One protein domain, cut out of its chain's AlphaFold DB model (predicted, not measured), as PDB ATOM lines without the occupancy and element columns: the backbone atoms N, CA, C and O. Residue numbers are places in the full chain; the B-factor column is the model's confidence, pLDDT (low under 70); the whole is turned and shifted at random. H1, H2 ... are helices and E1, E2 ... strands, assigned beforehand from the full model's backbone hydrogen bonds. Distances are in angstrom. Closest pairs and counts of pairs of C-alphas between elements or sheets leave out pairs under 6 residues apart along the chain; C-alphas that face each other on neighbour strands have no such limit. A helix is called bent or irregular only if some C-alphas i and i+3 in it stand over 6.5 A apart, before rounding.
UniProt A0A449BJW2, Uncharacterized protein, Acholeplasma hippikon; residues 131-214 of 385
ATOM      1  N   ASP A 131     305.618 316.353 376.967       86.69
ATOM      2  CA  ASP A 131     304.870 315.096 376.950       86.69
ATOM      3  C   ASP A 131     305.293 314.202 378.129       86.69
ATOM      4  O   ASP A 131     304.452 313.535 378.744       86.69
ATOM      5  N   LEU A 132     306.562 314.285 378.546       79.44
ATOM      6  CA  LEU A 132     307.064 313.647 379.765       79.44
ATOM      7  C   LEU A 132     306.437 314.262 381.025       79.44
ATOM      8  O   LEU A 132     305.947 313.536 381.892       79.44
ATOM      9  N   VAL A 133     306.381 315.595 381.105       86.25
ATOM     10  CA  VAL A 133     305.721 316.301 382.218       86.25
ATOM     11  C   VAL A 133     304.245 315.903 382.316       86.25
ATOM     12  O   VAL A 133     303.771 315.559 383.399       86.25
ATOM     13  N   PHE A 134     303.514 315.888 381.200       86.50
ATOM     14  CA  PHE A 134     302.106 315.489 381.183       86.50
ATOM     15  C   PHE A 134     301.904 314.018 381.542       86.50
ATOM     16  O   PHE A 134     300.936 313.702 382.231       86.50
ATOM     17  N   THR A 135     302.819 313.130 381.154       80.69
ATOM     18  CA  THR A 135     302.771 311.714 381.545       80.69
ATOM     19  C   THR A 135     302.892 311.553 383.060       80.69
ATOM     20  O   THR A 135     302.063 310.871 383.665       80.69
ATOM     21  N   ILE A 136     303.844 312.249 383.694       78.56
ATOM     22  CA  ILE A 136     303.981 312.268 385.161       78.56
ATOM     23  C   ILE A 136     302.697 312.799 385.800       78.56
ATOM     24  O   ILE A 136     302.129 312.166 386.686       78.56
ATOM     25  N   LEU A 137     302.189 313.935 385.321       82.44
ATOM     26  CA  LEU A 137     300.967 314.529 385.861       82.44
ATOM     27  C   LEU A 137     299.764 313.593 385.729       82.44
ATOM     28  O   LEU A 137     298.979 313.471 386.669       82.44
ATOM     29  N   LYS A 138     299.618 312.915 384.593       80.62
ATOM     30  CA  LYS A 138     298.532 311.968 384.343       80.62
ATOM     31  C   LYS A 138     298.608 310.751 385.263       80.62
ATOM     32  O   LYS A 138     297.579 310.358 385.802       80.62
ATOM     33  N   ASN A 139     299.801 310.207 385.500       74.00
ATOM     34  CA  ASN A 139     300.003 309.081 386.419       74.00
ATOM     35  C   ASN A 139     299.622 309.411 387.876       74.00
ATOM     36  O   ASN A 139     299.406 308.500 388.670       74.00
ATOM     37  N   HIS A 140     299.500 310.698 388.215       72.94
ATOM     38  CA  HIS A 140     299.102 311.179 389.539       72.94
ATOM     39  C   HIS A 140     297.724 311.873 389.561       72.94
ATOM     40  O   HIS A 140     297.401 312.563 390.533       72.94
ATOM     41  N   ASP A 141     296.907 311.728 388.508       78.62
ATOM     42  CA  ASP A 141     295.598 312.390 388.364       78.62
ATOM     43  C   ASP A 141     295.674 313.932 388.492       78.62
ATOM     44  O   ASP A 141     294.791 314.594 389.049       78.62
ATOM     45  N   LYS A 142     296.766 314.528 387.991       79.50
ATOM     46  CA  LYS A 142     297.097 315.964 388.084       79.50
ATOM     47  C   LYS A 142     297.201 316.685 386.735       79.50
ATOM     48  O   LYS A 142     297.644 317.827 386.697       79.50
ATOM     49  N   GLU A 143     296.801 316.086 385.620       79.38
ATOM     50  CA  GLU A 143     296.949 316.722 384.295       79.38
ATOM     51  C   GLU A 143     296.275 318.112 384.221       79.38
ATOM     52  O   GLU A 143     296.879 319.098 383.792       79.38
ATOM     53  N   GLU A 144     295.060 318.229 384.763       82.31
ATOM     54  CA  GLU A 144     294.242 319.453 384.720       82.31
ATOM     55  C   GLU A 144     294.833 320.640 385.499       82.31
ATOM     56  O   GLU A 144     294.481 321.799 385.257       82.31
ATOM     57  N   ILE A 145     295.739 320.386 386.449       83.62
ATOM     58  CA  ILE A 145     296.310 321.449 387.280       83.62
ATOM     59  C   ILE A 145     297.533 322.108 386.639       83.62
ATOM     60  O   ILE A 145     297.991 323.106 387.192       83.62
ATOM     61  N   PHE A 146     298.031 321.632 385.486       88.19
ATOM     62  CA  PHE A 146     299.233 322.178 384.835       88.19
ATOM     63  C   PHE A 146     299.156 323.695 384.607       88.19
ATOM     64  O   PHE A 146     300.124 324.414 384.839       88.19
ATOM     65  N   LYS A 147     297.968 324.214 384.274       88.38
ATOM     66  CA  LYS A 147     297.706 325.659 384.118       88.38
ATOM     67  C   LYS A 147     297.999 326.500 385.363       88.38
ATOM     68  O   LYS A 147     298.128 327.712 385.251       88.38
ATOM     69  N   ARG A 148     298.041 325.876 386.542       86.31
ATOM     70  CA  ARG A 148     298.233 326.527 387.847       86.31
ATOM     71  C   ARG A 148     299.670 326.447 388.357       86.31
ATOM     72  O   ARG A 148     299.928 326.889 389.471       86.31
ATOM     73  N   PHE A 149     300.577 325.841 387.599       88.25
ATOM     74  CA  PHE A 149     301.975 325.766 387.997       88.25
ATOM     75  C   PHE A 149     302.665 327.104 387.771       88.25
ATOM     76  O   PHE A 149     302.523 327.709 386.712       88.25
ATOM     77  N   THR A 150     303.457 327.514 388.750       87.88
ATOM     78  CA  THR A 150     304.500 328.513 388.572       87.88
ATOM     79  C   THR A 150     305.699 327.835 387.933       87.88
ATOM     80  O   THR A 150     306.180 326.827 388.453       87.88
ATOM     81  N   ILE A 151     306.189 328.384 386.829       87.31
ATOM     82  CA  ILE A 151     307.387 327.894 386.153       87.31
ATOM     83  C   ILE A 151     308.563 328.810 386.476       87.31
ATOM     84  O   ILE A 151     308.511 330.015 386.228       87.31
ATOM     85  N   GLU A 152     309.637 328.226 386.990       85.38
ATOM     86  CA  GLU A 152     310.915 328.886 387.227       85.38
ATOM     87  C   GLU A 152     311.962 328.318 386.267       85.38
ATOM     88  O   GLU A 152     312.196 327.117 386.241       85.38
ATOM     89  N   TYR A 153     312.585 329.183 385.470       83.75
ATOM     90  CA  TYR A 153     313.689 328.831 384.579       83.75
ATOM     91  C   TYR A 153     314.992 329.362 385.173       83.75
ATOM     92  O   TYR A 153     315.108 330.570 385.407       83.75
ATOM     93  N   THR A 154     315.959 328.475 385.409       81.31
ATOM     94  CA  THR A 154     317.181 328.809 386.144       81.31
ATOM     95  C   THR A 154     318.419 328.221 385.484       81.31
ATOM     96  O   THR A 154     318.513 327.020 385.251       81.31
ATOM     97  N   LYS A 155     319.427 329.073 385.273       82.12
ATOM     98  CA  LYS A 155     320.797 328.660 384.966       82.12
ATOM     99  C   LYS A 155     321.650 328.625 386.228       82.12
ATOM    100  O   LYS A 155     321.745 329.617 386.961       82.12
ATOM    101  N   LYS A 156     322.326 327.504 386.469       82.69
ATOM    102  CA  LYS A 156     323.281 327.373 387.571       82.69
ATOM    103  C   LYS A 156     324.568 328.119 387.233       82.69
ATOM    104  O   LYS A 156     325.379 327.646 386.455       82.69
ATOM    105  N   ASN A 157     324.789 329.277 387.845       77.88
ATOM    106  CA  ASN A 157     325.949 330.134 387.560       77.88
ATOM    107  C   ASN A 157     326.963 330.228 388.711       77.88
ATOM    108  O   ASN A 157     327.925 330.994 388.633       77.88
ATOM    109  N   LYS A 158     326.745 329.477 389.796       77.44
ATOM    110  CA  LYS A 158     327.651 329.408 390.943       77.44
ATOM    111  C   LYS A 158     327.800 327.964 391.428       77.44
ATOM    112  O   LYS A 158     326.834 327.201 391.351       77.44
ATOM    113  N   PRO A 159     328.991 327.581 391.920       73.44
ATOM    114  CA  PRO A 159     329.157 326.336 392.658       73.44
ATOM    115  C   PRO A 159     328.333 326.375 393.949       73.44
ATOM    116  O   PRO A 159     327.988 327.448 394.445       73.44
ATOM    117  N   ASN A 160     328.026 325.199 394.487       66.88
ATOM    118  CA  ASN A 160     327.234 325.094 395.707       66.88
ATOM    119  C   ASN A 160     328.013 325.653 396.899       66.88
ATOM    120  O   ASN A 160     329.201 325.368 397.061       66.88
ATOM    121  N   GLU A 161     327.325 326.401 397.755       61.66
ATOM    122  CA  GLU A 161     327.813 326.699 399.100       61.66
ATOM    123  C   GLU A 161     327.491 325.519 400.039       61.66
ATOM    124  O   GLU A 161     326.742 324.607 399.678       61.66
ATOM    125  N   THR A 162     328.109 325.490 401.222       51.81
ATOM    126  CA  THR A 162     327.981 324.393 402.194       51.81
ATOM    127  C   THR A 162     326.512 324.095 402.516       51.81
ATOM    128  O   THR A 162     325.745 325.004 402.827       51.81
ATOM    129  N   ILE A 163     326.134 322.814 402.454       46.62
ATOM    130  CA  ILE A 163     324.748 322.352 402.600       46.62
ATOM    131  C   ILE A 163     324.235 322.581 404.026       46.62
ATOM    132  O   ILE A 163     324.911 322.253 405.004       46.62
ATOM    133  N   ASN A 164     323.005 323.080 404.134       41.28
ATOM    134  CA  ASN A 164     322.205 323.020 405.353       41.28
ATOM    135  C   ASN A 164     321.254 321.812 405.257       41.28
ATOM    136  O   ASN A 164     320.784 321.501 404.167       41.28
ATOM    137  N   LYS A 165     320.970 321.120 406.368       38.38
ATOM    138  CA  LYS A 165     320.295 319.797 406.382       38.38
ATOM    139  C   LYS A 165     318.840 319.763 405.875       38.38
ATOM    140  O   LYS A 165     318.265 318.687 405.773       38.38
ATOM    141  N   GLU A 166     318.246 320.906 405.561       44.03
ATOM    142  CA  GLU A 166     316.870 321.018 405.072       44.03
ATOM    143  C   GLU A 166     316.893 321.658 403.678       44.03
ATOM    144  O   GLU A 166     316.899 322.882 403.564       44.03
ATOM    145  N   LEU A 167     316.960 320.835 402.625       51.19
ATOM    146  CA  LEU A 167     316.918 321.302 401.235       51.19
ATOM    147  C   LEU A 167     315.539 321.048 400.627       51.19
ATOM    148  O   LEU A 167     315.025 319.936 400.653       51.19
ATOM    149  N   THR A 168     314.961 322.055 399.986       64.75
ATOM    150  CA  THR A 168     313.838 321.866 399.059       64.75
ATOM    151  C   THR A 168     314.269 321.033 397.843       64.75
ATOM    152  O   THR A 168     315.457 320.958 397.522       64.75
ATOM    153  N   LEU A 169     313.323 320.428 397.109       68.25
ATOM    154  CA  LEU A 169     313.652 319.642 395.907       68.25
ATOM    155  C   LEU A 169     314.420 320.479 394.866       68.25
ATOM    156  O   LEU A 169     315.370 319.976 394.272       68.25
ATOM    157  N   ILE A 170     314.067 321.759 394.685       73.44
ATOM    158  CA  ILE A 170     314.824 322.684 393.824       73.44
ATOM    159  C   ILE A 170     316.268 322.833 394.310       73.44
ATOM    160  O   ILE A 170     317.187 322.782 393.498       73.44
ATOM    161  N   GLU A 171     316.497 323.006 395.612       68.62
ATOM    162  CA  GLU A 171     317.850 323.155 396.156       68.62
ATOM    163  C   GLU A 171     318.661 321.860 396.030       68.62
ATOM    164  O   GLU A 171     319.833 321.911 395.656       68.62
ATOM    165  N   ALA A 172     318.034 320.702 396.251       63.62
ATOM    166  CA  ALA A 172     318.657 319.395 396.051       63.62
ATOM    167  C   ALA A 172     319.010 319.144 394.572       63.62
ATOM    168  O   ALA A 172     320.119 318.697 394.265       63.62
ATOM    169  N   PHE A 173     318.104 319.477 393.645       72.81
ATOM    170  CA  PHE A 173     318.365 319.407 392.204       72.81
ATOM    171  C   PHE A 173     319.513 320.345 391.822       72.81
ATOM    172  O   PHE A 173     320.493 319.925 391.208       72.81
ATOM    173  N   ASN A 174     319.429 321.610 392.241       73.44
ATOM    174  CA  ASN A 174     320.435 322.626 391.956       73.44
ATOM    175  C   ASN A 174     321.806 322.213 392.505       73.44
ATOM    176  O   ASN A 174     322.806 322.393 391.818       73.44
ATOM    177  N   TYR A 175     321.872 321.577 393.678       67.75
ATOM    178  CA  TYR A 175     323.124 321.048 394.214       67.75
ATOM    179  C   TYR A 175     323.797 320.074 393.230       67.75
ATOM    180  O   TYR A 175     324.989 320.209 392.940       67.75
ATOM    181  N   ARG A 176     323.046 319.150 392.632       67.56
ATOM    182  CA  ARG A 176     323.599 318.159 391.688       67.56
ATOM    183  C   ARG A 176     323.810 318.678 390.273       67.56
ATOM    184  O   ARG A 176     324.674 318.163 389.567       67.56
ATOM    185  N   ALA A 177     323.045 319.685 389.868       71.06
ATOM    186  CA  ALA A 177     323.135 320.271 388.541       71.06
ATOM    187  C   ALA A 177     324.580 320.711 388.225       71.06
ATOM    188  O   ALA A 177     325.321 321.183 389.098       71.06
ATOM    189  N   LYS A 178     325.017 320.545 386.975       77.75
ATOM    190  CA  LYS A 178     326.360 320.976 386.554       77.75
ATOM    191  C   LYS A 178     326.426 322.502 386.534       77.75
ATOM    192  O   LYS A 178     325.434 323.171 386.261       77.75
ATOM    193  N   LEU A 179     327.601 323.069 386.812       81.69
ATOM    194  CA  LEU A 179     327.805 324.499 386.578       81.69
ATOM    195  C   LEU A 179     327.492 324.812 385.104       81.69
ATOM    196  O   LEU A 179     327.824 324.020 384.224       81.69
ATOM    197  N   ASP A 180     326.826 325.937 384.875       81.12
ATOM    198  CA  ASP A 180     326.284 326.407 383.599       81.12
ATOM    199  C   ASP A 180     325.120 325.598 383.011       81.12
ATOM    200  O   ASP A 180     324.629 325.967 381.941       81.12
ATOM    201  N   SER A 181     324.613 324.568 383.700       84.19
ATOM    202  CA  SER A 181     323.400 323.877 383.255       84.19
ATOM    203  C   SER A 181     322.152 324.733 383.464       84.19
ATOM    204  O   SER A 181     322.087 325.595 384.349       84.19
ATOM    205  N   ILE A 182     321.155 324.485 382.621       85.06
ATOM    206  CA  ILE A 182     319.852 325.136 382.653       85.06
ATOM    207  C   ILE A 182     318.832 324.092 383.083       85.06
ATOM    208  O   ILE A 182     318.787 323.005 382.517       85.06
ATOM    209  N   TYR A 183     318.009 324.439 384.061       87.19
ATOM    210  CA  TYR A 183     316.901 323.612 384.507       87.19
ATOM    211  C   TYR A 183     315.631 324.446 384.645       87.19
ATOM    212  O   TYR A 183     315.655 325.681 384.698       87.19
ATOM    213  N   ILE A 184     314.506 323.752 384.704       88.69
ATOM    214  CA  ILE A 184     313.184 324.325 384.870       88.69
ATOM    215  C   ILE A 184     312.467 323.656 386.037       88.69
ATOM    216  O   ILE A 184     312.515 322.440 386.186       88.69
ATOM    217  N   ALA A 185     311.795 324.442 386.869       88.94
ATOM    218  CA  ALA A 185     310.970 323.953 387.960       88.94
ATOM    219  C   ALA A 185     309.511 324.354 387.743       88.94
ATOM    220  O   ALA A 185     309.185 325.535 387.677       88.94
ATOM    221  N   PHE A 186     308.618 323.375 387.679       89.81
ATOM    222  CA  PHE A 186     307.177 323.562 387.742       89.81
ATOM    223  C   PHE A 186     306.749 323.368 389.197       89.81
ATOM    224  O   PHE A 186     306.856 322.267 389.726       89.81
ATOM    225  N   SER A 187     306.206 324.401 389.838       87.31
ATOM    226  CA  SER A 187     305.740 324.348 391.230       87.31
ATOM    227  C   SER A 187     304.260 324.703 391.353       87.31
ATOM    228  O   SER A 187     303.823 325.753 390.888       87.31
ATOM    229  N   ASN A 188     303.486 323.869 392.039       87.12
ATOM    230  CA  ASN A 188     302.135 324.174 392.493       87.12
ATOM    231  C   ASN A 188     302.114 324.160 394.026       87.12
ATOM    232  O   ASN A 188     301.999 323.107 394.654       87.12
ATOM    233  N   TYR A 189     302.232 325.346 394.623       78.94
ATOM    234  CA  TYR A 189     302.318 325.507 396.078       78.94
ATOM    235  C   TYR A 189     301.012 325.168 396.805       78.94
ATOM    236  O   TYR A 189     301.055 324.738 397.950       78.94
ATOM    237  N   ASP A 190     299.856 325.299 396.145       79.50
ATOM    238  CA  ASP A 190     298.565 324.957 396.759       79.50
ATOM    239  C   ASP A 190     298.448 323.451 397.027       79.50
ATOM    240  O   ASP A 190     297.773 323.025 397.963       79.50
ATOM    241  N   LEU A 191     299.086 322.643 396.180       75.31
ATOM    242  CA  LEU A 191     299.052 321.183 396.242       75.31
ATOM    243  C   LEU A 191     300.379 320.585 396.724       75.31
ATOM    244  O   LEU A 191     300.498 319.368 396.788       75.31
ATOM    245  N   ASN A 192     301.356 321.437 397.063       74.56
ATOM    246  CA  ASN A 192     302.745 321.077 397.349       74.56
ATOM    247  C   ASN A 192     303.316 320.059 396.347       74.56
ATOM    248  O   ASN A 192     303.905 319.045 396.720       74.56
ATOM    249  N   PHE A 193     303.102 320.343 395.066       81.56
ATOM    250  CA  PHE A 193     303.521 319.502 393.955       81.56
ATOM    251  C   PHE A 193     304.619 320.223 393.173       81.56
ATOM    252  O   PHE A 193     304.484 321.411 392.871       81.56
ATOM    253  N   GLN A 194     305.697 319.527 392.834       85.06
ATOM    254  CA  GLN A 194     306.851 320.109 392.167       85.06
ATOM    255  C   GLN A 194     307.465 319.138 391.161       85.06
ATOM    256  O   GLN A 194     307.593 317.953 391.436       85.06
ATOM    257  N   ILE A 195     307.863 319.643 389.999       86.50
ATOM    258  CA  ILE A 195     308.677 318.932 389.009       86.50
ATOM    259  C   ILE A 195     309.887 319.814 388.726       86.50
ATOM    260  O   ILE A 195     309.705 320.992 388.445       86.50
ATOM    261  N   VAL A 196     311.103 319.283 388.795       86.44
ATOM    262  CA  VAL A 196     312.340 320.008 388.469       86.44
ATOM    263  C   VAL A 196     313.102 319.210 387.430       86.44
ATOM    264  O   VAL A 196     313.401 318.055 387.682       86.44
ATOM    265  N   ALA A 197     313.403 319.783 386.274       86.25
ATOM    266  CA  ALA A 197     313.998 319.041 385.171       86.25
ATOM    267  C   ALA A 197     315.067 319.831 384.417       86.25
ATOM    268  O   ALA A 197     314.964 321.048 384.275       86.25
ATOM    269  N   ASP A 198     316.055 319.122 383.889       84.81
ATOM    270  CA  ASP A 198     316.954 319.572 382.832       84.81
ATOM    271  C   ASP A 198     316.928 318.580 381.658       84.81
ATOM    272  O   ASP A 198     316.139 317.634 381.645       84.81
ATOM    273  N   GLU A 199     317.800 318.796 380.669       78.81
ATOM    274  CA  GLU A 199     317.841 317.983 379.447       78.81
ATOM    275  C   GLU A 199     318.098 316.489 379.712       78.81
ATOM    276  O   GLU A 199     317.796 315.659 378.858       78.81
ATOM    277  N   ASN A 200     318.654 316.136 380.876       71.88
ATOM    278  CA  ASN A 200     319.110 314.786 381.211       71.88
ATOM    279  C   ASN A 200     318.391 314.187 382.425       71.88
ATOM    280  O   ASN A 200     318.654 313.042 382.790       71.88
ATOM    281  N   SER A 201     317.581 314.957 383.145       71.94
ATOM    282  CA  SER A 201     317.040 314.543 384.440       71.94
ATOM    283  C   SER A 201     315.712 315.225 384.709       71.94
ATOM    284  O   SER A 201     315.566 316.418 384.482       71.94
ATOM    285  N   ILE A 202     314.752 314.491 385.262       77.00
ATOM    286  CA  ILE A 202     313.479 315.043 385.727       77.00
ATOM    287  C   ILE A 202     313.217 314.536 387.128       77.00
ATOM    288  O   ILE A 202     313.177 313.345 387.353       77.00
ATOM    289  N   TYR A 203     313.082 315.416 388.100       74.38
ATOM    290  CA  TYR A 203     312.734 315.071 389.468       74.38
ATOM    291  C   TYR A 203     311.310 315.525 389.723       74.38
ATOM    292  O   TYR A 203     310.846 316.525 389.174       74.38
ATOM    293  N   PHE A 204     310.617 314.806 390.585       77.88
ATOM    294  CA  PHE A 204     309.244 315.095 390.937       77.88
ATOM    295  C   PHE A 204     309.047 314.929 392.443       77.88
ATOM    296  O   PHE A 204     309.619 314.036 393.057       77.88
ATOM    297  N   ALA A 205     308.230 315.787 393.040       65.62
ATOM    298  CA  ALA A 205     307.763 315.658 394.408       65.62
ATOM    299  C   ALA A 205     306.275 316.005 394.499       65.62
ATOM    300  O   ALA A 205     305.851 317.086 394.100       65.62
ATOM    301  N   ASP A 206     305.494 315.118 395.100       67.25
ATOM    302  CA  ASP A 206     304.183 315.410 395.669       67.25
ATOM    303  C   ASP A 206     304.318 315.297 397.186       67.25
ATOM    304  O   ASP A 206     304.227 314.221 397.779       67.25
ATOM    305  N   ILE A 207     304.586 316.437 397.818       62.00
ATOM    306  CA  ILE A 207     304.851 316.521 399.256       62.00
ATOM    307  C   ILE A 207     303.578 316.189 400.046       62.00
ATOM    308  O   ILE A 207     303.667 315.637 401.144       62.00
ATOM    309  N   PHE A 208     302.390 316.477 399.500       56.66
ATOM    310  CA  PHE A 208     301.122 316.150 400.158       56.66
ATOM    311  C   PHE A 208     300.938 314.634 400.285       56.66
ATOM    312  O   PHE A 208     300.603 314.142 401.363       56.66
ATOM    313  N   ASN A 209     301.228 313.894 399.215       50.88
ATOM    314  CA  ASN A 209     301.183 312.433 399.195       50.88
ATOM    315  C   ASN A 209     302.521 311.775 399.575       50.88
ATOM    316  O   ASN A 209     302.679 310.571 399.389       50.88
ATOM    317  N   ARG A 210     303.487 312.545 400.101       49.47
ATOM    318  CA  ARG A 210     304.829 312.077 400.498       49.47
ATOM    319  C   ARG A 210     305.545 311.255 399.416       49.47
ATOM    320  O   ARG A 210     306.233 310.291 399.728       49.47
ATOM    321  N   THR A 211     305.369 311.627 398.153       48.09
ATOM    322  CA  THR A 211     305.969 310.939 397.002       48.09
ATOM    323  C   THR A 211     307.101 311.788 396.445       48.09
ATOM    324  O   THR A 211     306.903 312.976 396.197       48.09
ATOM    325  N   MET A 212     308.277 311.202 396.223       51.34
ATOM    326  CA  MET A 212     309.377 311.850 395.500       51.34
ATOM    327  C   MET A 212     309.940 310.876 394.468       51.34
ATOM    328  O   MET A 212     310.296 309.754 394.812       51.34
ATOM    329  N   LEU A 213     310.025 311.302 393.208       53.00
ATOM    330  CA  LEU A 213     310.631 310.543 392.120       53.00
ATOM    331  C   LEU A 213     311.925 311.227 391.680       53.00
ATOM    332  O   LEU A 213     311.955 312.431 391.417       53.00
ATOM    333  N   TYR A 214     312.972 310.423 391.539       51.09
ATOM    334  CA  TYR A 214     314.266 310.816 390.991       51.09
ATOM    335  C   TYR A 214     314.637 309.856 389.849       51.09
ATOM    336  O   TYR A 214     315.540 309.041 390.026       51.09
TER     337      TYR A 214
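AT A GLANCE: This is residues 131 to 214 of the 385 residues of an uncharacterized protein of Acholeplasma hippikon (UniProt A0A449BJW2). A single five-stranded antiparallel sheet forms a twisted slab, with the short helix H3 over one face, along the strands, and H1 over the opposite face. H2 joins H1 to the edge strand E1 and only grazes the sheet, while a long loop, residues 156 to 168, arches from the end of E1 to H3. The printed part has 84 residues, with three named helices and five named strands in the order H1 H2 E1 H3 E2 E3 E4 E5. The sheet order is E1 - E2 - E3 - E4 - E5, and the class is mixed, helices and strands. The whole is compact, with a radius of gyration of the C-alphas of 12.9 A and spans of 36 by 26 by 20 A.

IN THESE COORDINATES: H1 takes residues 131 to 139, 12.2 A long, and begins at C-alpha 131 (304.870, 315.096, 376.950). H2, residues 143 to 148, is irregular: C-alphas 144 and 147 are 7.1 A apart. E1 is residues 150 to 155, 16.7 A, and H3 is residues 169 to 176, 10.9 A. E2, residues 182 to 188, is the longest strand, 20.3 A, and begins at C-alpha 182 (319.852, 325.136, 382.653). E3, residues 193 to 198, is 17.4 A; E4, residues 201 to 206, is 17.1 A; E5, residues 211 to 213, ends at C-alpha 213 (310.631, 310.543, 392.120).

HOW THE PARTS SIT: The sheet is twisted, its C-alphas up to 4.0 A off the best plane. E2 to E5 form a meander, each strand the antiparallel neighbour of the one before, with hairpins E2 and E3, E3 and E4, E4 and E5. N 152 and O 185 join E1 and E2 within hydrogen-bond range at 2.8 A; N 186 and O 195 do so for E2 and E3 at 2.7 A, N 203 and O 196 for E3 and E4 at 2.7 A, and N 206 and O 211 for E4 and E5 at 2.8 A. H3 is on the sheet at a height of 8.6 A, over E3 and at 12 degrees to it on the local plane; their closest C-alphas, Ile 170 and Val 196, are 6.5 A apart. H1 is on the opposite face, at a height of 10.4 A, only just over E3 and E4 with 3 C-alphas on each. H1 and H2 only just touch, with 3 pairs of C-alphas within 8 A, and only at the corner; the closest C-alphas, Leu 137 and Glu 143, are 4.8 A apart. H1 and H3 have every O i to N i+4 pair within hydrogen-bond range; H2 has 0 of 2, and 2 of 3 O i to N i+3 pairs.

THE WHOLE: The two C-alphas farthest apart, those of Glu 144 and Thr 162, are 38.3 A apart. The printed part has no cut. The link from E1 to H3 is long, with 13 residues; the other links are tight. The mean pLDDT of the printed part is 74.3, and 24 residues are under 70: 160 to 169, 171 to 172, 175 to 176 and 205 to 214.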